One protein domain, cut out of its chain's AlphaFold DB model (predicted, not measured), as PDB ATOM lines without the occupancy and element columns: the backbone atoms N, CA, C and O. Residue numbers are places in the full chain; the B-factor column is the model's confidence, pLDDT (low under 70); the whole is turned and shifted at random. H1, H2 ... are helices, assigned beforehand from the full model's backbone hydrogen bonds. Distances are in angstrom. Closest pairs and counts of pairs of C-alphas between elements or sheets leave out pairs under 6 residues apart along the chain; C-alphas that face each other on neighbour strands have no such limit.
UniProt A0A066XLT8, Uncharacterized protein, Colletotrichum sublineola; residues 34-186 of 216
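What this domain is: This is residues 34 to 186 of the 216 residues of an uncharacterized protein of Colletotrichum sublineola (UniProt A0A066XLT8). A long helical hairpin, in which H5 folds back along the first part of the much longer H6, has the short helices H2 and H3 and long loops over H5, away from H6. H1 sits beside the later part of H5, H4 lies off at the far side of the loops, and residues 174 to 186 of H6 stick out as a free arm that adds to the length. The printed part has 153 residues, with six named helices, H1 to H6 in chain order, and no named strand; the class is all helix. The whole is loose, with a radius of gyration of the C-alphas of 18.5 A and spans of 69 by 32 by 24 A.

How they stand to each other: H6, residues 141 to 186, touches H5, residues 113 to 134, with residues 144 to 165 alone. This hairpin has a shallow tilt of 25 degrees, opposite ways; its closest C-alphas, Ile 125 and Leu 151, are 5.7 A apart. H1, residues 34 to 38, touches residues 126 to 134 of H5, closest at the C-alphas of Val 34 and Val 133, 7.0 A. H3, residues 72 to 78, is close to H5 but not clearly touching, with the C-alphas of Leu 77 and Glu 120 closest at 7.6 A. H2, residues 44 to 49, touches H3 about perpendicular at 86 degrees, with the C-alphas of Ala 49 and Arg 73 closest at 4.0 A. H4, residues 103 to 108, touches no helix. Every O i to N i+4 pair is within hydrogen-bond range in H1, H2, H3, H5 and H6; H4 has 0 of 2, but 3 of 3 O i to N i+3 pairs.

Where its parts are: H6 is 67.6 A long and ends at C-alpha 186 (161.194, 80.367, 172.501). H5 is 31.3 A long, from C-alpha 113 (164.689, 48.200, 158.954). H1, 6.3 A long, begins at C-alpha 34 (187.613, 28.915, 160.396). H2, H3 and H4 measure 8.6 A, 9.9 A and 9.3 A.

The domain as a whole: The C-alphas of Thr 140 and Glu 186, the two farthest apart, are 68.9 A apart. The printed part has no cut. The links H2 to H3 and H3 to H4 are long, 22 and 24 residues. The mean pLDDT of the printed part is 74.7; 44 residues are under 70, among them residues 78 to 115.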
ATOM      1  N   VAL A  34     188.945  28.862 159.776       79.88
ATOM      2  CA  VAL A  34     187.613  28.915 160.396       79.88
ATOM      3  C   VAL A  34     187.672  29.616 161.752       79.88
ATOM      4  O   VAL A  34     186.837  30.482 162.027       79.88
ATOM      5  N   ALA A  35     188.679  29.315 162.576       79.94
ATOM      6  CA  ALA A  35     188.892  29.994 163.854       79.94
ATOM      7  C   ALA A  35     189.090  31.507 163.669       79.94
ATOM      8  O   ALA A  35     188.518  32.299 164.417       79.94
ATOM      9  N   ARG A  36     189.816  31.917 162.617       79.75
ATOM     10  CA  ARG A  36     189.974  33.336 162.262       79.75
ATOM     11  C   ARG A  36     188.657  33.982 161.837       79.75
ATOM     12  O   ARG A  36     188.444  35.150 162.126       79.75
ATOM     13  N   LEU A  37     187.768  33.264 161.153       83.12
ATOM     14  CA  LEU A  37     186.467  33.822 160.767       83.12
ATOM     15  C   LEU A  37     185.527  34.004 161.956       83.12
ATOM     16  O   LEU A  37     184.761  34.966 161.981       83.12
ATOM     17  N   ARG A  38     185.607  33.117 162.951       83.06
ATOM     18  CA  ARG A  38     184.749  33.160 164.139       83.06
ATOM     19  C   ARG A  38     184.883  34.468 164.923       83.06
ATOM     20  O   ARG A  38     183.894  34.918 165.485       83.06
ATOM     21  N   GLN A  39     186.050  35.116 164.897       80.88
ATOM     22  CA  GLN A  39     186.274  36.402 165.577       80.88
ATOM     23  C   GLN A  39     185.416  37.557 165.026       80.88
ATOM     24  O   GLN A  39     185.276  38.584 165.680       80.88
ATOM     25  N   TYR A  40     184.870  37.407 163.814       79.62
ATOM     26  CA  TYR A  40     184.008  38.406 163.179       79.62
ATOM     27  C   TYR A  40     182.517  38.199 163.489       79.62
ATOM     28  O   TYR A  40     181.688  39.020 163.086       79.62
ATOM     29  N   ALA A  41     182.160  37.110 164.177       80.62
ATOM     30  CA  ALA A  41     180.821  36.913 164.716       80.62
ATOM     31  C   ALA A  41     180.696  37.631 166.067       80.62
ATOM     32  O   ALA A  41     181.607  37.584 166.891       80.62
ATOM     33  N   SER A  42     179.558  38.281 166.305       71.50
ATOM     34  CA  SER A  42     179.282  39.014 167.549       71.50
ATOM     35  C   SER A  42     179.035  38.097 168.752       71.50
ATOM     36  O   SER A  42     179.197  38.530 169.890       71.50
ATOM     37  N   SER A  43     178.654  36.839 168.515       78.69
ATOM     38  CA  SER A  43     178.451  35.816 169.543       78.69
ATOM     39  C   SER A  43     178.594  34.399 168.968       78.69
ATOM     40  O   SER A  43     178.736  34.210 167.755       78.69
ATOM     41  N   ALA A  44     178.540  33.382 169.833       78.94
ATOM     42  CA  ALA A  44     178.511  31.986 169.398       78.94
ATOM     43  C   ALA A  44     177.229  31.669 168.604       78.94
ATOM     44  O   ALA A  44     177.283  30.988 167.585       78.94
ATOM     45  N   GLU A  45     176.091  32.227 169.012       80.38
ATOM     46  CA  GLU A  45     174.812  32.097 168.309       80.38
ATOM     47  C   GLU A  45     174.869  32.751 166.924       80.38
ATOM     48  O   GLU A  45     174.397  32.159 165.954       80.38
ATOM     49  N   ALA A  46     175.506  33.923 166.807       77.38
ATOM     50  CA  ALA A  46     175.758  34.580 165.523       77.38
ATOM     51  C   ALA A  46     176.626  33.706 164.603       77.38
ATOM     52  O   ALA A  46     176.385  33.587 163.398       77.38
ATOM     53  N   TRP A  47     177.633  33.041 165.171       86.12
ATOM     54  CA  TRP A  47     178.448  32.094 164.423       86.12
ATOM     55  C   TRP A  47     177.625  30.892 163.938       86.12
ATOM     56  O   TRP A  47     177.704  30.534 162.766       86.12
ATOM     57  N   GLU A  48     176.777  30.292 164.767       84.81
ATOM     58  CA  GLU A  48     175.918  29.184 164.322       84.81
ATOM     59  C   GLU A  48     174.870  29.630 163.284       84.81
ATOM     60  O   GLU A  48     174.630  28.938 162.290       84.81
ATOM     61  N   ALA A  49     174.320  30.839 163.422       81.94
ATOM     62  CA  ALA A  49     173.381  31.436 162.470       81.94
ATOM     63  C   ALA A  49     173.976  31.679 161.069       81.94
ATOM     64  O   ALA A  49     173.238  31.737 160.077       81.94
ATOM     65  N   THR A  50     175.305  31.784 160.970       85.75
ATOM     66  CA  THR A  50     176.037  31.931 159.700       85.75
ATOM     67  C   THR A  50     176.506  30.596 159.116       85.75
ATOM     68  O   THR A  50     177.329  30.570 158.196       85.75
ATOM     69  N   HIS A  51     176.012  29.460 159.621       87.50
ATOM     70  CA  HIS A  51     176.349  28.161 159.048       87.50
ATOM     71  C   HIS A  51     175.802  28.044 157.610       87.50
ATOM     72  O   HIS A  51     174.598  28.231 157.400       87.50
ATOM     73  N   PRO A  52     176.625  27.689 156.599       86.88
ATOM     74  CA  PRO A  52     176.207  27.751 155.196       86.88
ATOM     75  C   PRO A  52     174.985  26.914 154.811       86.88
ATOM     76  O   PRO A  52     174.256  27.279 153.887       86.88
ATOM     77  N   SER A  53     174.731  25.811 155.519       87.12
ATOM     78  CA  SER A  53     173.519  24.991 155.339       87.12
ATOM     79  C   SER A  53     172.229  25.761 155.634       87.12
ATOM     80  O   SER A  53     171.195  25.486 155.033       87.12
ATOM     81  N   HIS A  54     172.286  26.769 156.507       85.44
ATOM     82  CA  HIS A  54     171.136  27.590 156.867       85.44
ATOM     83  C   HIS A  54     170.998  28.855 156.008       85.44
ATOM     84  O   HIS A  54     170.081  29.629 156.246       85.44
ATOM     85  N   ARG A  55     171.825  29.065 154.968       81.19
ATOM     86  CA  ARG A  55     171.831  30.309 154.163       81.19
ATOM     87  C   ARG A  55     170.488  30.700 153.536       81.19
ATOM     88  O   ARG A  55     170.251  31.874 153.298       81.19
ATOM     89  N   GLY A  56     169.631  29.718 153.251       79.69
ATOM     90  CA  GLY A  56     168.287  29.929 152.699       79.69
ATOM     91  C   GLY A  56     167.167  29.887 153.741       79.69
ATOM     92  O   GLY A  56     166.003  29.765 153.361       79.69
ATOM     93  N   CYS A  57     167.501  29.884 155.034       83.31
ATOM     94  CA  CYS A  57     166.522  29.969 156.112       83.31
ATOM     95  C   CYS A  57     166.212  31.440 156.402       83.31
ATOM     96  O   CYS A  57     167.126  32.259 156.510       83.31
ATOM     97  N   PHE A  58     164.927  31.744 156.561       73.88
ATOM     98  CA  PHE A  58     164.408  33.088 156.796       73.88
ATOM     99  C   PHE A  58     163.377  33.047 157.921       73.88
ATOM    100  O   PHE A  58     162.776  32.002 158.187       73.88
ATOM    101  N   VAL A  59     163.170  34.186 158.578       73.44
ATOM    102  CA  VAL A  59     162.152  34.328 159.626       73.44
ATOM    103  C   VAL A  59     160.764  34.027 159.045       73.44
ATOM    104  O   VAL A  59     160.451  34.442 157.932       73.44
ATOM    105  N   GLY A  60     159.938  33.287 159.791       70.19
ATOM    106  CA  GLY A  60     158.574  32.923 159.381       70.19
ATOM    107  C   GLY A  60     158.467  31.695 158.469       70.19
ATOM    108  O   GLY A  60     157.358  31.284 158.138       70.19
ATOM    109  N   HIS A  61     159.590  31.075 158.097       76.75
ATOM    110  CA  HIS A  61     159.623  29.849 157.301       76.75
ATOM    111  C   HIS A  61     160.241  28.688 158.084       76.75
ATOM    112  O   HIS A  61     161.110  28.885 158.933       76.75
ATOM    113  N   ALA A  62     159.821  27.463 157.760       80.94
ATOM    114  CA  ALA A  62     160.459  26.260 158.278       80.94
ATOM    115  C   ALA A  62     161.942  26.203 157.871       80.94
ATOM    116  O   ALA A  62     162.338  26.631 156.780       80.94
ATOM    117  N   CYS A  63     162.768  25.650 158.755       85.56
ATOM    118  CA  CYS A  63     164.183  25.428 158.524       85.56
ATOM    119  C   CYS A  63     164.387  24.578 157.266       85.56
ATOM    120  O   CYS A  63     163.871  23.469 157.173       85.56
ATOM    121  N   ARG A  64     165.208  25.038 156.318       82.88
ATOM    122  CA  ARG A  64     165.523  24.250 155.112       82.88
ATOM    123  C   ARG A  64     166.350  22.996 155.390       82.88
ATOM    124  O   ARG A  64     166.399  22.116 154.542       82.88
ATOM    125  N   VAL A  65     167.028  22.944 156.535       85.38
ATOM    126  CA  VAL A  65     167.888  21.814 156.912       85.38
ATOM    127  C   VAL A  65     167.094  20.756 157.670       85.38
ATOM    128  O   VAL A  65     167.199  19.579 157.352       85.38
ATOM    129  N   THR A  66     166.303  21.167 158.666       85.25
ATOM    130  CA  THR A  66     165.604  20.243 159.575       85.25
ATOM    131  C   THR A  66     164.112  20.103 159.278       85.25
ATOM    132  O   THR A  66     163.484  19.178 159.771       85.25
ATOM    133  N   GLY A  67     163.516  21.009 158.498       82.12
ATOM    134  CA  GLY A  67     162.064  21.082 158.290       82.12
ATOM    135  C   GLY A  67     161.282  21.640 159.487       82.12
ATOM    136  O   GLY A  67     160.085  21.882 159.374       82.12
ATOM    137  N   GLU A  68     161.944  21.882 160.620       82.75
ATOM    138  CA  GLU A  68     161.320  22.372 161.850       82.75
ATOM    139  C   GLU A  68     161.197  23.900 161.876       82.75
ATOM    140  O   GLU A  68     161.946  24.617 161.211       82.75
ATOM    141  N   ALA A  69     160.279  24.420 162.695       69.31
ATOM    142  CA  ALA A  69     160.107  25.862 162.877       69.31
ATOM    143  C   ALA A  69     161.311  26.531 163.573       69.31
ATOM    144  O   ALA A  69     161.610  27.694 163.309       69.31
ATOM    145  N   SER A  70     162.032  25.808 164.437       72.31
ATOM    146  CA  SER A  70     163.203  26.319 165.156       72.31
ATOM    147  C   SER A  70     164.476  26.189 164.318       72.31
ATOM    148  O   SER A  70     165.149  25.160 164.325       72.31
ATOM    149  N   CYS A  71     164.834  27.253 163.601       82.88
ATOM    150  CA  CYS A  71     166.110  27.354 162.892       82.88
ATOM    151  C   CYS A  71     167.070  28.278 163.659       82.88
ATOM    152  O   CYS A  71     166.668  29.404 163.947       82.88
ATOM    153  N   PRO A  72     168.339  27.896 163.911       77.62
ATOM    154  CA  PRO A  72     169.316  28.776 164.563       77.62
ATOM    155  C   PRO A  72     169.435  30.146 163.886       77.62
ATOM    156  O   PRO A  72     169.412  31.171 164.559       77.62
ATOM    157  N   ARG A  73     169.454  30.177 162.544       82.69
ATOM    158  CA  ARG A  73     169.471  31.423 161.769       82.69
ATOM    159  C   ARG A  73     168.189  32.232 161.929       82.69
ATOM    160  O   ARG A  73     168.268  33.427 162.174       82.69
ATOM    161  N   ALA A  74     167.020  31.608 161.782       76.44
ATOM    162  CA  ALA A  74     165.751  32.328 161.905       76.44
ATOM    163  C   ALA A  74     165.555  32.871 163.329       76.44
ATOM    164  O   ALA A  74     165.136  34.011 163.492       76.44
ATOM    165  N   ASN A  75     165.922  32.086 164.344       77.25
ATOM    166  CA  ASN A  75     165.872  32.481 165.747       77.25
ATOM    167  C   ASN A  75     166.837  33.631 166.042       77.25
ATOM    168  O   ASN A  75     166.454  34.571 166.727       77.25
ATOM    169  N   TYR A  76     168.061  33.578 165.509       76.81
ATOM    170  CA  TYR A  76     169.026  34.667 165.631       76.81
ATOM    171  C   TYR A  76     168.513  35.937 164.944       76.81
ATOM    172  O   TYR A  76     168.397  36.968 165.593       76.81
ATOM    173  N   LEU A  77     168.093  35.857 163.676       71.56
ATOM    174  CA  LEU A  77     167.547  37.001 162.933       71.56
ATOM    175  C   LEU A  77     166.313  37.611 163.616       71.56
ATOM    176  O   LEU A  77     166.169  38.832 163.637       71.56
ATOM    177  N   ALA A  78     165.457  36.791 164.235       69.00
ATOM    178  CA  ALA A  78     164.292  37.256 164.987       69.00
ATOM    179  C   ALA A  78     164.657  38.201 166.149       69.00
ATOM    180  O   ALA A  78     163.869  39.091 166.463       69.00
ATOM    181  N   GLN A  79     165.850  38.077 166.742       66.31
ATOM    182  CA  GLN A  79     166.319  38.959 167.825       66.31
ATOM    183  C   GLN A  79     166.549  40.402 167.352       66.31
ATOM    184  O   GLN A  79     166.476  41.336 168.147       66.31
ATOM    185  N   PHE A  80     166.770  40.597 166.049       61.53
ATOM    186  CA  PHE A  80     166.981  41.908 165.431       61.53
ATOM    187  C   PHE A  80     165.676  42.573 164.981       61.53
ATOM    188  O   PHE A  80     165.682  43.726 164.544       61.53
ATOM    189  N   HIS A  81     164.540  41.885 165.122       56.91
ATOM    190  CA  HIS A  81     163.231  42.508 165.000       56.91
ATOM    191  C   HIS A  81     162.874  43.201 166.325       56.91
ATOM    192  O   HIS A  81     162.831  42.574 167.382       56.91
ATOM    193  N   HIS A  82     162.566  44.503 166.274       49.38
ATOM    194  CA  HIS A  82     162.263  45.330 167.458       49.38
ATOM    195  C   HIS A  82     161.046  44.862 168.273       49.38
ATOM    196  O   HIS A  82     160.889  45.276 169.422       49.38
ATOM    197  N   ALA A  83     160.232  43.950 167.729       42.88
ATOM    198  CA  ALA A  83     159.237  43.205 168.497       42.88
ATOM    199  C   ALA A  83     159.835  42.537 169.758       42.88
ATOM    200  O   ALA A  83     159.092  42.264 170.699       42.88
ATOM    201  N   TYR A  84     161.163  42.335 169.812       42.84
ATOM    202  CA  TYR A  84     161.840  41.583 170.869       42.84
ATOM    203  C   TYR A  84     163.006  42.307 171.594       42.84
ATOM    204  O   TYR A  84     163.531  41.725 172.540       42.84
ATOM    205  N   GLY A  85     163.405  43.558 171.269       47.81
ATOM    206  CA  GLY A  85     164.521  44.217 171.996       47.81
ATOM    207  C   GLY A  85     165.054  45.578 171.492       47.81
ATOM    208  O   GLY A  85     164.458  46.214 170.626       47.81
ATOM    209  N   THR A  86     166.184  46.031 172.073       52.88
ATOM    210  CA  THR A  86     166.929  47.274 171.747       52.88
ATOM    211  C   THR A  86     168.116  47.008 170.818       52.88
ATOM    212  O   THR A  86     169.044  46.291 171.184       52.88
ATOM    213  N   CYS A  87     168.138  47.632 169.641       54.03
ATOM    214  CA  CYS A  87     169.138  47.376 168.598       54.03
ATOM    215  C   CYS A  87     170.544  47.943 168.885       54.03
ATOM    216  O   CYS A  87     171.513  47.407 168.361       54.03
ATOM    217  N   CYS A  88     170.691  48.946 169.760       52.62
ATOM    218  CA  CYS A  88     171.980  49.569 170.115       52.62
ATOM    219  C   CYS A  88     173.037  48.599 170.681       52.62
ATOM    220  O   CYS A  88     174.228  48.891 170.626       52.62
ATOM    221  N   GLN A  89     172.621  47.439 171.198       54.16
ATOM    222  CA  GLN A  89     173.509  46.450 171.817       54.16
ATOM    223  C   GLN A  89     174.131  45.457 170.822       54.16
ATOM    224  O   GLN A  89     174.998  44.680 171.211       54.16
ATOM    225  N   TRP A  90     173.718  45.462 169.549       52.97
ATOM    226  CA  TRP A  90     173.934  44.312 168.661       52.97
ATOM    227  C   TRP A  90     174.910  44.533 167.500       52.97
ATOM    228  O   TRP A  90     174.964  43.730 166.569       52.97
ATOM    229  N   GLY A  91     175.747  45.573 167.563       50.50
ATOM    230  CA  GLY A  91     176.907  45.678 166.679       50.50
ATOM    231  C   GLY A  91     177.319  47.098 166.280       50.50
ATOM    232  O   GLY A  91     176.683  48.084 166.644       50.50
ATOM    233  N   PRO A  92     178.377  47.215 165.463       44.31
ATOM    234  CA  PRO A  92     179.028  48.479 165.096       44.31
ATOM    235  C   PRO A  92     178.161  49.401 164.221       44.31
ATOM    236  O   PRO A  92     178.436  50.592 164.112       44.31
ATOM    237  N   GLY A  93     177.125  48.868 163.566       47.22
ATOM    238  CA  GLY A  93     176.151  49.660 162.807       47.22
ATOM    239  C   GLY A  93     175.108  50.354 163.686       47.22
ATOM    240  O   GLY A  93     174.428  51.256 163.211       47.22
ATOM    241  N   HIS A  94     175.007  49.961 164.958       55.47
ATOM    242  CA  HIS A  94     173.926  50.365 165.852       55.47
ATOM    243  C   HIS A  94     174.313  51.471 166.839       55.47
ATOM    244  O   HIS A  94     173.478  51.889 167.639       55.47
ATOM    245  N   ILE A  95     175.548  51.986 166.766       51.97
ATOM    246  CA  ILE A  95     176.031  53.067 167.645       51.97
ATOM    247  C   ILE A  95     175.225  54.364 167.483       51.97
ATOM    248  O   ILE A  95     175.251  55.226 168.354       51.97
ATOM    249  N   TYR A  96     174.510  54.492 166.363       48.72
ATOM    250  CA  TYR A  96     173.665  55.637 166.039       48.72
ATOM    251  C   TYR A  96     172.172  55.370 166.286       48.72
ATOM    252  O   TYR A  96     171.328  56.208 165.967       48.72
ATOM    253  N   CYS A  97     171.818  54.197 166.818       55.59
ATOM    254  CA  CYS A  97     170.453  53.902 167.225       55.59
ATOM    255  C   CYS A  97     170.208  54.466 168.629       55.59
ATOM    256  O   CYS A  97     170.913  54.110 169.572       55.59
ATOM    257  N   GLY A  98     169.185  55.312 168.782       54.16
ATOM    258  CA  GLY A  98     168.735  55.765 170.099       54.16
ATOM    259  C   GLY A  98     168.292  54.585 170.971       54.16
ATOM    260  O   GLY A  98     167.691  53.628 170.476       54.16
ATOM    261  N   GLY A  99     168.600  54.634 172.270       54.41
ATOM    262  CA  GLY A  99     168.096  53.649 173.226       54.41
ATOM    263  C   GLY A  99     166.576  53.757 173.342       54.41
ATOM    264  O   GLY A  99     166.061  54.822 173.664       54.41
ATOM    265  N   VAL A 100     165.851  52.671 173.071       54.78
ATOM    266  CA  VAL A 100     164.388  52.629 173.233       54.78
ATOM    267  C   VAL A 100     164.081  52.276 174.685       54.78
ATOM    268  O   VAL A 100     164.461  51.198 175.145       54.78
ATOM    269  N   THR A 101     163.414  53.168 175.418       52.75
ATOM    270  CA  THR A 101     163.266  53.038 176.881       52.75
ATOM    271  C   THR A 101     161.905  52.497 177.316       52.75
ATOM    272  O   THR A 101     161.790  51.966 178.419       52.75
ATOM    273  N   SER A 102     160.887  52.524 176.447       55.72
ATOM    274  CA  SER A 102     159.538  52.041 176.780       55.72
ATOM    275  C   SER A 102     158.972  51.019 175.782       55.72
ATOM    276  O   SER A 102     159.323  50.989 174.605       55.72
ATOM    277  N   ALA A 103     158.054  50.159 176.244       53.16
ATOM    278  CA  ALA A 103     157.352  49.186 175.394       53.16
ATOM    279  C   ALA A 103     156.421  49.849 174.353       53.16
ATOM    280  O   ALA A 103     156.198  49.280 173.283       53.16
ATOM    281  N   GLY A 104     155.919  51.056 174.645       51.50
ATOM    282  CA  GLY A 104     155.105  51.856 173.724       51.50
ATOM    283  C   GLY A 104     155.912  52.410 172.547       51.50
ATOM    284  O   GLY A 104     155.461  52.329 171.407       51.50
ATOM    285  N   GLU A 105     157.144  52.867 172.788       51.19
ATOM    286  CA  GLU A 105     158.061  53.307 171.725       51.19
ATOM    287  C   GLU A 105     158.476  52.150 170.800       51.19
ATOM    288  O   GLU A 105     158.622  52.347 169.595       51.19
ATOM    289  N   ARG A 106     158.586  50.913 171.319       49.50
ATOM    290  CA  ARG A 106     158.916  49.722 170.501       49.50
ATOM    291  C   ARG A 106     157.917  49.473 169.368       49.50
ATOM    292  O   ARG A 106     158.308  48.985 168.314       49.50
ATOM    293  N   HIS A 107     156.645  49.815 169.573       41.53
ATOM    294  CA  HIS A 107     155.595  49.649 168.561       41.53
ATOM    295  C   HIS A 107     155.608  50.779 167.518       41.53
ATOM    296  O   HIS A 107     155.150  50.580 166.396       41.53
ATOM    297  N   GLN A 108     156.142  51.952 167.875       40.47
ATOM    298  CA  GLN A 108     156.231  53.125 166.996       40.47
ATOM    299  C   GLN A 108     157.468  53.094 166.088       40.47
ATOM    300  O   GLN A 108     157.475  53.724 165.034       40.47
ATOM    301  N   PHE A 109     158.483  52.309 166.454       43.06
ATOM    302  CA  PHE A 109     159.676  52.060 165.648       43.06
ATOM    303  C   PHE A 109     159.797  50.555 165.362       43.06
ATOM    304  O   PHE A 109     160.641  49.892 165.965       43.06
ATOM    305  N   PRO A 110     158.966  49.983 164.464       38.34
ATOM    306  CA  PRO A 110     158.818  48.528 164.294       38.34
ATOM    307  C   PRO A 110     160.090  47.822 163.795       38.34
ATOM    308  O   PRO A 110     160.214  46.600 163.884       38.34
ATOM    309  N   SER A 111     161.061  48.584 163.303       46.06
ATOM    310  CA  SER A 111     162.419  48.146 163.012       46.06
ATOM    311  C   SER A 111     163.279  49.383 162.769       46.06
ATOM    312  O   SER A 111     162.828  50.356 162.167       46.06
ATOM    313  N   CYS A 112     164.557  49.350 163.136       56.78
ATOM    314  CA  CYS A 112     165.522  49.991 162.258       56.78
ATOM    315  C   CYS A 112     165.652  49.037 161.066       56.78
ATOM    316  O   CYS A 112     166.525  48.171 161.072       56.78
ATOM    317  N   ALA A 113     164.718  49.103 160.109       59.81
ATOM    318  CA  ALA A 113     164.689  48.200 158.954       59.81
ATOM    319  C   ALA A 113     166.068  48.138 158.283       59.81
ATOM    320  O   ALA A 113     166.564  47.063 157.953       59.81
ATOM    321  N   ASP A 114     166.736  49.288 158.212       66.81
ATOM    322  CA  ASP A 114     168.099  49.419 157.714       66.81
ATOM    323  C   ASP A 114     169.121  48.614 158.526       66.81
ATOM    324  O   ASP A 114     170.005  47.987 157.950       66.81
ATOM    325  N   CYS A 115     169.000  48.583 159.852       68.88
ATOM    326  CA  CYS A 115     169.908  47.852 160.725       68.88
ATOM    327  C   CYS A 115     169.710  46.335 160.619       68.88
ATOM    328  O   CYS A 115     170.691  45.599 160.552       68.88
ATOM    329  N   GLY A 116     168.460  45.865 160.547       70.62
ATOM    330  CA  GLY A 116     168.164  44.449 160.292       70.62
ATOM    331  C   GLY A 116     168.731  43.991 158.946       70.62
ATOM    332  O   GLY A 116     169.383  42.953 158.863       70.62
ATOM    333  N   VAL A 117     168.596  44.830 157.914       76.62
ATOM    334  CA  VAL A 117     169.207  44.594 156.598       76.62
ATOM    335  C   VAL A 117     170.739  44.574 156.675       76.62
ATOM    336  O   VAL A 117     171.371  43.760 156.005       76.62
ATOM    337  N   LEU A 118     171.369  45.439 157.477       78.44
ATOM    338  CA  LEU A 118     172.826  45.429 157.655       78.44
ATOM    339  C   LEU A 118     173.322  44.142 158.319       78.44
ATOM    340  O   LEU A 118     174.315  43.583 157.854       78.44
ATOM    341  N   VAL A 119     172.624  43.661 159.351       78.44
ATOM    342  CA  VAL A 119     172.921  42.376 160.002       78.44
ATOM    343  C   VAL A 119     172.766  41.228 159.011       78.44
ATOM    344  O   VAL A 119     173.668  40.406 158.878       78.44
ATOM    345  N   GLU A 120     171.681  41.208 158.238       80.25
ATOM    346  CA  GLU A 120     171.452  40.153 157.254       80.25
ATOM    347  C   GLU A 120     172.536  40.123 156.166       80.25
ATOM    348  O   GLU A 120     173.036  39.052 155.813       80.25
ATOM    349  N   ILE A 121     172.955  41.287 155.660       85.50
ATOM    350  CA  ILE A 121     174.041  41.363 154.675       85.50
ATOM    351  C   ILE A 121     175.374  40.941 155.302       85.50
ATOM    352  O   ILE A 121     176.147  40.237 154.650       85.50
ATOM    353  N   TRP A 122     175.656  41.340 156.545       86.38
ATOM    354  CA  TRP A 122     176.866  40.916 157.253       86.38
ATOM    355  C   TRP A 122     176.922  39.397 157.425       86.38
ATOM    356  O   TRP A 122     177.931  38.767 157.104       86.38
ATOM    357  N   ASP A 123     175.813  38.786 157.827       85.31
ATOM    358  CA  ASP A 123     175.700  37.336 157.915       85.31
ATOM    359  C   ASP A 123     175.951  36.661 156.564       85.31
ATOM    360  O   ASP A 123     176.642  35.647 156.499       85.31
ATOM    361  N   LEU A 124     175.420  37.219 155.469       87.00
ATOM    362  CA  LEU A 124     175.656  36.698 154.120       87.00
ATOM    363  C   LEU A 124     177.133  36.796 153.718       87.00
ATOM    364  O   LEU A 124     177.644  35.871 153.082       87.00
ATOM    365  N   ILE A 125     177.842  37.853 154.124       90.44
ATOM    366  CA  ILE A 125     179.299  37.968 153.947       90.44
ATOM    367  C   ILE A 125     180.004  36.821 154.679       90.44
ATOM    368  O   ILE A 125     180.811  36.113 154.070       90.44
ATOM    369  N   LEU A 126     179.673  36.589 155.954       89.56
ATOM    370  CA  LEU A 126     180.279  35.520 156.754       89.56
ATOM    371  C   LEU A 126     179.949  34.123 156.210       89.56
ATOM    372  O   LEU A 126     180.849  33.296 156.080       89.56
ATOM    373  N   ILE A 127     178.700  33.875 155.813       89.56
ATOM    374  CA  ILE A 127     178.256  32.628 155.173       89.56
ATOM    375  C   ILE A 127     179.073  32.343 153.910       89.56
ATOM    376  O   ILE A 127     179.606  31.245 153.758       89.56
ATOM    377  N   ASN A 128     179.190  33.319 153.003       90.38
ATOM    378  CA  ASN A 128     179.922  33.129 151.747       90.38
ATOM    379  C   ASN A 128     181.418  32.950 152.003       90.38
ATOM    380  O   ASN A 128     182.062  32.123 151.365       90.38
ATOM    381  N   ARG A 129     181.977  33.656 152.990       91.25
ATOM    382  CA  ARG A 129     183.376  33.460 153.364       91.25
ATOM    383  C   ARG A 129     183.626  32.070 153.952       91.25
ATOM    384  O   ARG A 129     184.650  31.475 153.641       91.25
ATOM    385  N   ARG A 130     182.687  31.535 154.737       89.81
ATOM    386  CA  ARG A 130     182.730  30.156 155.245       89.81
ATOM    387  C   ARG A 130     182.589  29.122 154.133       89.81
ATOM    388  O   ARG A 130     183.300  28.129 154.180       89.81
ATOM    389  N   LEU A 131     181.734  29.355 153.132       89.31
ATOM    390  CA  LEU A 131     181.611  28.466 151.965       89.31
ATOM    391  C   LEU A 131     182.951  28.279 151.244       89.31
ATOM    392  O   LEU A 131     183.300  27.155 150.903       89.31
ATOM    393  N   LEU A 132     183.706  29.367 151.071       88.81
ATOM    394  CA  LEU A 132     185.028  29.335 150.437       88.81
ATOM    395  C   LEU A 132     186.108  28.648 151.289       88.81
ATOM    396  O   LEU A 132     187.153  28.313 150.751       88.81
ATOM    397  N   VAL A 133     185.891  28.483 152.599       85.31
ATOM    398  CA  VAL A 133     186.861  27.880 153.534       85.31
ATOM    399  C   VAL A 133     186.526  26.424 153.860       85.31
ATOM    400  O   VAL A 133     187.430  25.625 154.052       85.31
ATOM    401  N   ASP A 134     185.241  26.077 153.962       79.94
ATOM    402  CA  ASP A 134     184.804  24.716 154.307       79.94
ATOM    403  C   ASP A 134     185.011  23.736 153.140       79.94
ATOM    404  O   ASP A 134     185.034  22.536 153.379       79.94
ATOM    405  N   GLU A 135     185.143  24.223 151.895       69.88
ATOM    406  CA  GLU A 135     185.421  23.474 150.643       69.88
ATOM    407  C   GLU A 135     184.472  22.292 150.326       69.88
ATOM    408  O   GLU A 135     184.513  21.711 149.248       69.88
ATOM    409  N   LYS A 136     183.533  21.957 151.213       82.12
ATOM    410  CA  LYS A 136     182.581  20.850 151.038       82.12
ATOM    411  C   LYS A 136     181.511  21.148 149.996       82.12
ATOM    412  O   LYS A 136     181.056  20.240 149.303       82.12
ATOM    413  N   GLN A 137     181.065  22.404 149.938       80.44
ATOM    414  CA  GLN A 137     179.942  22.844 149.099       80.44
ATOM    415  C   GLN A 137     180.381  23.591 147.833       80.44
ATOM    416  O   GLN A 137     179.557  23.794 146.950       80.44
ATOM    417  N   VAL A 138     181.645  24.013 147.755       87.44
ATOM    418  CA  VAL A 138     182.227  24.719 146.608       87.44
ATOM    419  C   VAL A 138     183.211  23.757 145.963       87.44
ATOM    420  O   VAL A 138     184.315  23.592 146.467       87.44
ATOM    421  N   GLN A 139     182.778  23.065 144.908       89.81
ATOM    422  CA  GLN A 139     183.534  21.938 144.349       89.81
ATOM    423  C   GLN A 139     184.173  22.266 143.001       89.81
ATOM    424  O   GLN A 139     185.176  21.656 142.633       89.81
ATOM    425  N   THR A 140     183.611  23.226 142.265       92.69
ATOM    426  CA  THR A 140     184.082  23.598 140.928       92.69
ATOM    427  C   THR A 140     184.678  25.010 140.895       92.69
ATOM    428  O   THR A 140     184.331  25.855 141.730       92.69
ATOM    429  N   PRO A 141     185.565  25.311 139.925       93.62
ATOM    430  CA  PRO A 141     186.010  26.681 139.667       93.62
ATOM    431  C   PRO A 141     184.843  27.651 139.426       93.62
ATOM    432  O   PRO A 141     184.896  28.811 139.838       93.62
ATOM    433  N   GLU A 142     183.772  27.174 138.791       94.62
ATOM    434  CA  GLU A 142     182.551  27.935 138.549       94.62
ATOM    435  C   GLU A 142     181.818  28.263 139.856       94.62
ATOM    436  O   GLU A 142     181.458  29.422 140.067       94.62
ATOM    437  N   ASP A 143     181.659  27.294 140.767       91.44
ATOM    438  CA  ASP A 143     181.081  27.531 142.099       91.44
ATOM    439  C   ASP A 143     181.899  28.569 142.868       91.44
ATOM    440  O   ASP A 143     181.346  29.492 143.472       91.44
ATOM    441  N   TYR A 144     183.227  28.436 142.822       92.44
ATOM    442  CA  TYR A 144     184.138  29.347 143.503       92.44
ATOM    443  C   TYR A 144     183.951  30.776 142.999       92.44
ATOM    444  O   TYR A 144     183.784  31.704 143.796       92.44
ATOM    445  N   LYS A 145     183.900  30.952 141.673       93.62
ATOM    446  CA  LYS A 145     183.650  32.248 141.045       93.62
ATOM    447  C   LYS A 145     182.289  32.821 141.448       93.62
ATOM    448  O   LYS A 145     182.222  33.981 141.841       93.62
ATOM    449  N   LEU A 146     181.222  32.018 141.429       93.56
ATOM    450  CA  LEU A 146     179.876  32.456 141.824       93.56
ATOM    451  C   LEU A 146     179.818  32.926 143.284       93.56
ATOM    452  O   LEU A 146     179.232  33.974 143.581       93.56
ATOM    453  N   VAL A 147     180.432  32.175 144.201       91.88
ATOM    454  CA  VAL A 147     180.487  32.531 145.626       91.88
ATOM    455  C   VAL A 147     181.352  33.775 145.842       91.88
ATOM    456  O   VAL A 147     180.977  34.659 146.615       91.88
ATOM    457  N   GLN A 148     182.476  33.901 145.132       93.12
ATOM    458  CA  GLN A 148     183.340  35.079 145.198       93.12
ATOM    459  C   GLN A 148     182.634  36.341 144.676       93.12
ATOM    460  O   GLN A 148     182.673  37.381 145.337       93.12
ATOM    461  N   ASP A 149     181.942  36.251 143.540       94.62
ATOM    462  CA  ASP A 149     181.174  37.358 142.963       94.62
ATOM    463  C   ASP A 149     180.038  37.791 143.901       94.62
ATOM    464  O   ASP A 149     179.843  38.990 144.139       94.62
ATOM    465  N   SER A 150     179.344  36.821 144.508       92.81
ATOM    466  CA  SER A 150     178.300  37.067 145.510       92.81
ATOM    467  C   SER A 150     178.863  37.768 146.747       92.81
ATOM    468  O   SER A 150     178.327  38.790 147.178       92.81
ATOM    469  N   LEU A 151     179.990  37.287 147.284       92.81
ATOM    470  CA  LEU A 151     180.683  37.891 148.424       92.81
ATOM    471  C   LEU A 151     181.069  39.349 148.146       92.81
ATOM    472  O   LEU A 151     180.795  40.232 148.960       92.81
ATOM    473  N   LEU A 152     181.663  39.625 146.981       93.19
ATOM    474  CA  LEU A 152     182.005  40.987 146.572       93.19
ATOM    475  C   LEU A 152     180.755  41.867 146.433       93.19
ATOM    476  O   LEU A 152     180.777  43.038 146.822       93.19
ATOM    477  N   GLY A 153     179.658  41.309 145.915       92.38
ATOM    478  CA  GLY A 153     178.353  41.962 145.857       92.38
ATOM    479  C   GLY A 153     177.837  42.367 147.237       92.38
ATOM    480  O   GLY A 153     177.508  43.538 147.443       92.38
ATOM    481  N   TYR A 154     177.836  41.443 148.200       91.50
ATOM    482  CA  TYR A 154     177.396  41.716 149.569       91.50
ATOM    483  C   TYR A 154     178.289  42.736 150.279       91.50
ATOM    484  O   TYR A 154     177.768  43.650 150.912       91.50
ATOM    485  N   ILE A 155     179.615  42.666 150.115       90.75
ATOM    486  CA  ILE A 155     180.545  43.661 150.680       90.75
ATOM    487  C   ILE A 155     180.238  45.064 150.139       90.75
ATOM    488  O   ILE A 155     180.185  46.027 150.909       90.75
ATOM    489  N   ARG A 156     180.009  45.201 148.825       93.19
ATOM    490  CA  ARG A 156     179.622  46.489 148.224       93.19
ATOM    491  C   ARG A 156     178.285  46.982 148.775       93.19
ATOM    492  O   ARG A 156     178.199  48.134 149.196       93.19
ATOM    493  N   ALA A 157     177.275  46.115 148.815       87.50
ATOM    494  CA  ALA A 157     175.953  46.456 149.333       87.50
ATOM    495  C   ALA A 157     176.009  46.895 150.806       87.50
ATOM    496  O   ALA A 157     175.394  47.899 151.164       87.50
ATOM    497  N   TYR A 158     176.787  46.195 151.636       87.38
ATOM    498  CA  TYR A 158     176.999  46.533 153.042       87.38
ATOM    499  C   TYR A 158     177.621  47.919 153.199       87.38
ATOM    500  O   TYR A 158     177.107  48.742 153.950       87.38
ATOM    501  N   ARG A 159     178.698  48.211 152.454       85.31
ATOM    502  CA  ARG A 159     179.379  49.515 152.505       85.31
ATOM    503  C   ARG A 159     178.436  50.664 152.163       85.31
ATOM    504  O   ARG A 159     178.368  51.626 152.923       85.31
ATOM    505  N   VAL A 160     177.693  50.542 151.060       85.44
ATOM    506  CA  VAL A 160     176.731  51.566 150.623       85.44
ATOM    507  C   VAL A 160     175.646  51.762 151.677       85.44
ATOM    508  O   VAL A 160     175.451  52.875 152.156       85.44
ATOM    509  N   ARG A 161     174.980  50.681 152.099       83.75
ATOM    510  CA  ARG A 161     173.876  50.771 153.064       83.75
ATOM    511  C   ARG A 161     174.331  51.285 154.422       83.75
ATOM    512  O   ARG A 161     173.616  52.079 155.020       83.75
ATOM    513  N   ARG A 162     175.514  50.887 154.897       83.31
ATOM    514  CA  ARG A 162     176.065  51.365 156.170       83.31
ATOM    515  C   ARG A 162     176.320  52.866 156.121       83.31
ATOM    516  O   ARG A 162     175.964  53.562 157.066       83.31
ATOM    517  N   ALA A 163     176.905  53.363 155.030       81.25
ATOM    518  CA  ALA A 163     177.135  54.793 154.841       81.25
ATOM    519  C   ALA A 163     175.815  55.579 154.808       81.25
ATOM    520  O   ALA A 163     175.673  56.556 155.542       81.25
ATOM    521  N   THR A 164     174.827  55.118 154.031       81.75
ATOM    522  CA  THR A 164     173.489  55.731 153.983       81.75
ATOM    523  C   THR A 164     172.820  55.730 155.356       81.75
ATOM    524  O   THR A 164     172.291  56.753 155.786       81.75
ATOM    525  N   HIS A 165     172.873  54.601 156.065       77.62
ATOM    526  CA  HIS A 165     172.269  54.463 157.384       77.62
ATOM    527  C   HIS A 165     172.904  55.415 158.407       77.62
ATOM    528  O   HIS A 165     172.186  56.123 159.113       77.62
ATOM    529  N   ALA A 166     174.239  55.488 158.447       75.62
ATOM    530  CA  ALA A 166     174.966  56.389 159.338       75.62
ATOM    531  C   ALA A 166     174.658  57.867 159.044       75.62
ATOM    532  O   ALA A 166     174.420  58.639 159.971       75.62
ATOM    533  N   ALA A 167     174.601  58.258 157.765       79.69
ATOM    534  CA  ALA A 167     174.245  59.619 157.369       79.69
ATOM    535  C   ALA A 167     172.818  59.986 157.808       79.69
ATOM    536  O   ALA A 167     172.608  61.041 158.405       79.69
ATOM    537  N   ALA A 168     171.851  59.093 157.583       78.12
ATOM    538  CA  ALA A 168     170.467  59.303 157.999       78.12
ATOM    539  C   ALA A 168     170.323  59.369 159.527       78.12
ATOM    540  O   ALA A 168     169.536  60.159 160.043       78.12
ATOM    541  N   ALA A 169     171.072  58.544 160.261       70.94
ATOM    542  CA  ALA A 169     171.055  58.567 161.717       70.94
ATOM    543  C   ALA A 169     171.645  59.863 162.285       70.94
ATOM    544  O   ALA A 169     171.064  60.430 163.206       70.94
ATOM    545  N   ARG A 170     172.734  60.365 161.694       74.50
ATOM    546  CA  ARG A 170     173.323  61.655 162.064       74.50
ATOM    547  C   ARG A 170     172.370  62.820 161.799       74.50
ATOM    548  O   ARG A 170     172.131  63.595 162.710       74.50
ATOM    549  N   ALA A 171     171.758  62.876 160.615       76.31
ATOM    550  CA  ALA A 171     170.788  63.921 160.278       76.31
ATOM    551  C   ALA A 171     169.624  63.980 161.285       76.31
ATOM    552  O   ALA A 171     169.285  65.051 161.770       76.31
ATOM    553  N   ARG A 172     169.078  62.822 161.691       72.69
ATOM    554  CA  ARG A 172     168.032  62.764 162.729       72.69
ATOM    555  C   ARG A 172     168.497  63.282 164.091       72.69
ATOM    556  O   ARG A 172     167.691  63.844 164.827       72.69
ATOM    557  N   ALA A 173     169.754  63.036 164.458       66.94
ATOM    558  CA  ALA A 173     170.311  63.528 165.714       66.94
ATOM    559  C   ALA A 173     170.476  65.055 165.684       66.94
ATOM    560  O   ALA A 173     170.099  65.721 166.647       66.94
ATOM    561  N   ASP A 174     170.965  65.591 164.565       70.88
ATOM    562  CA  ASP A 174     171.109  67.031 164.348       70.88
ATOM    563  C   ASP A 174     169.726  67.723 164.371       70.88
ATOM    564  O   ASP A 174     169.535  68.678 165.121       70.88
ATOM    565  N   ASP A 175     168.718  67.178 163.675       71.44
ATOM    566  CA  ASP A 175     167.335  67.693 163.691       71.44
ATOM    567  C   ASP A 175     166.735  67.743 165.109       71.44
ATOM    568  O   ASP A 175     166.042  68.695 165.480       71.44
ATOM    569  N   ALA A 176     166.988  66.705 165.915       67.38
ATOM    570  CA  ALA A 176     166.513  66.637 167.294       67.38
ATOM    571  C   ALA A 176     167.195  67.684 168.188       67.38
ATOM    572  O   ALA A 176     166.540  68.277 169.046       67.38
ATOM    573  N   PHE A 177     168.489  67.933 167.980       68.06
ATOM    574  CA  PHE A 177     169.229  68.969 168.694       68.06
ATOM    575  C   PHE A 177     168.748  70.379 168.313       68.06
ATOM    576  O   PHE A 177     168.459  71.181 169.197       68.06
ATOM    577  N   GLU A 178     168.545  70.656 167.025       77.75
ATOM    578  CA  GLU A 178     167.979  71.930 166.550       77.75
ATOM    579  C   GLU A 178     166.557  72.175 167.083       77.75
ATOM    580  O   GLU A 178     166.175  73.297 167.416       77.75
ATOM    581  N   ALA A 179     165.747  71.122 167.227       71.12
ATOM    582  CA  ALA A 179     164.457  71.230 167.905       71.12
ATOM    583  C   ALA A 179     164.605  71.622 169.388       71.12
ATOM    584  O   ALA A 179     163.847  72.465 169.864       71.12
ATOM    585  N   GLN A 180     165.589  71.065 170.103       68.38
ATOM    586  CA  GLN A 180     165.878  71.458 171.488       68.38
ATOM    587  C   GLN A 180     166.335  72.917 171.585       68.38
ATOM    588  O   GLN A 180     165.866  73.626 172.475       68.38
ATOM    589  N   LEU A 181     167.201  73.374 170.672       77.31
ATOM    590  CA  LEU A 181     167.644  74.769 170.625       77.31
ATOM    591  C   LEU A 181     166.466  75.725 170.431       77.31
ATOM    592  O   LEU A 181     166.311  76.642 171.234       77.31
ATOM    593  N   ARG A 182     165.575  75.456 169.468       83.31
ATOM    594  CA  ARG A 182     164.364  76.272 169.261       83.31
ATOM    595  C   ARG A 182     163.487  76.359 170.508       83.31
ATOM    596  O   ARG A 182     163.034  77.442 170.855       83.31
ATOM    597  N   CYS A 183     163.288  75.253 171.228       73.94
ATOM    598  CA  CYS A 183     162.532  75.283 172.483       73.94
ATOM    599  C   CYS A 183     163.189  76.167 173.556       73.94
ATOM    600  O   CYS A 183     162.489  76.778 174.364       73.94
ATOM    601  N   VAL A 184     164.524  76.226 173.595       74.94
ATOM    602  CA  VAL A 184     165.255  77.127 174.498       74.94
ATOM    603  C   VAL A 184     165.090  78.579 174.049       74.94
ATOM    604  O   VAL A 184     164.808  79.430 174.889       74.94
ATOM    605  N   GLU A 185     165.213  78.861 172.752       78.62
ATOM    606  CA  GLU A 185     165.045  80.200 172.170       78.62
ATOM    607  C   GLU A 185     163.640  80.771 172.416       78.62
ATOM    608  O   GLU A 185     163.511  81.887 172.916       78.62
ATOM    609  N   GLU A 186     162.583  79.985 172.191       75.12
ATOM    610  CA  GLU A 186     161.194  80.367 172.501       75.12
ATOM    611  C   GLU A 186     161.001  80.723 173.991       75.12
ATOM    612  O   GLU A 186     160.220  81.615 174.345       75.12
TER     613      GLU A 186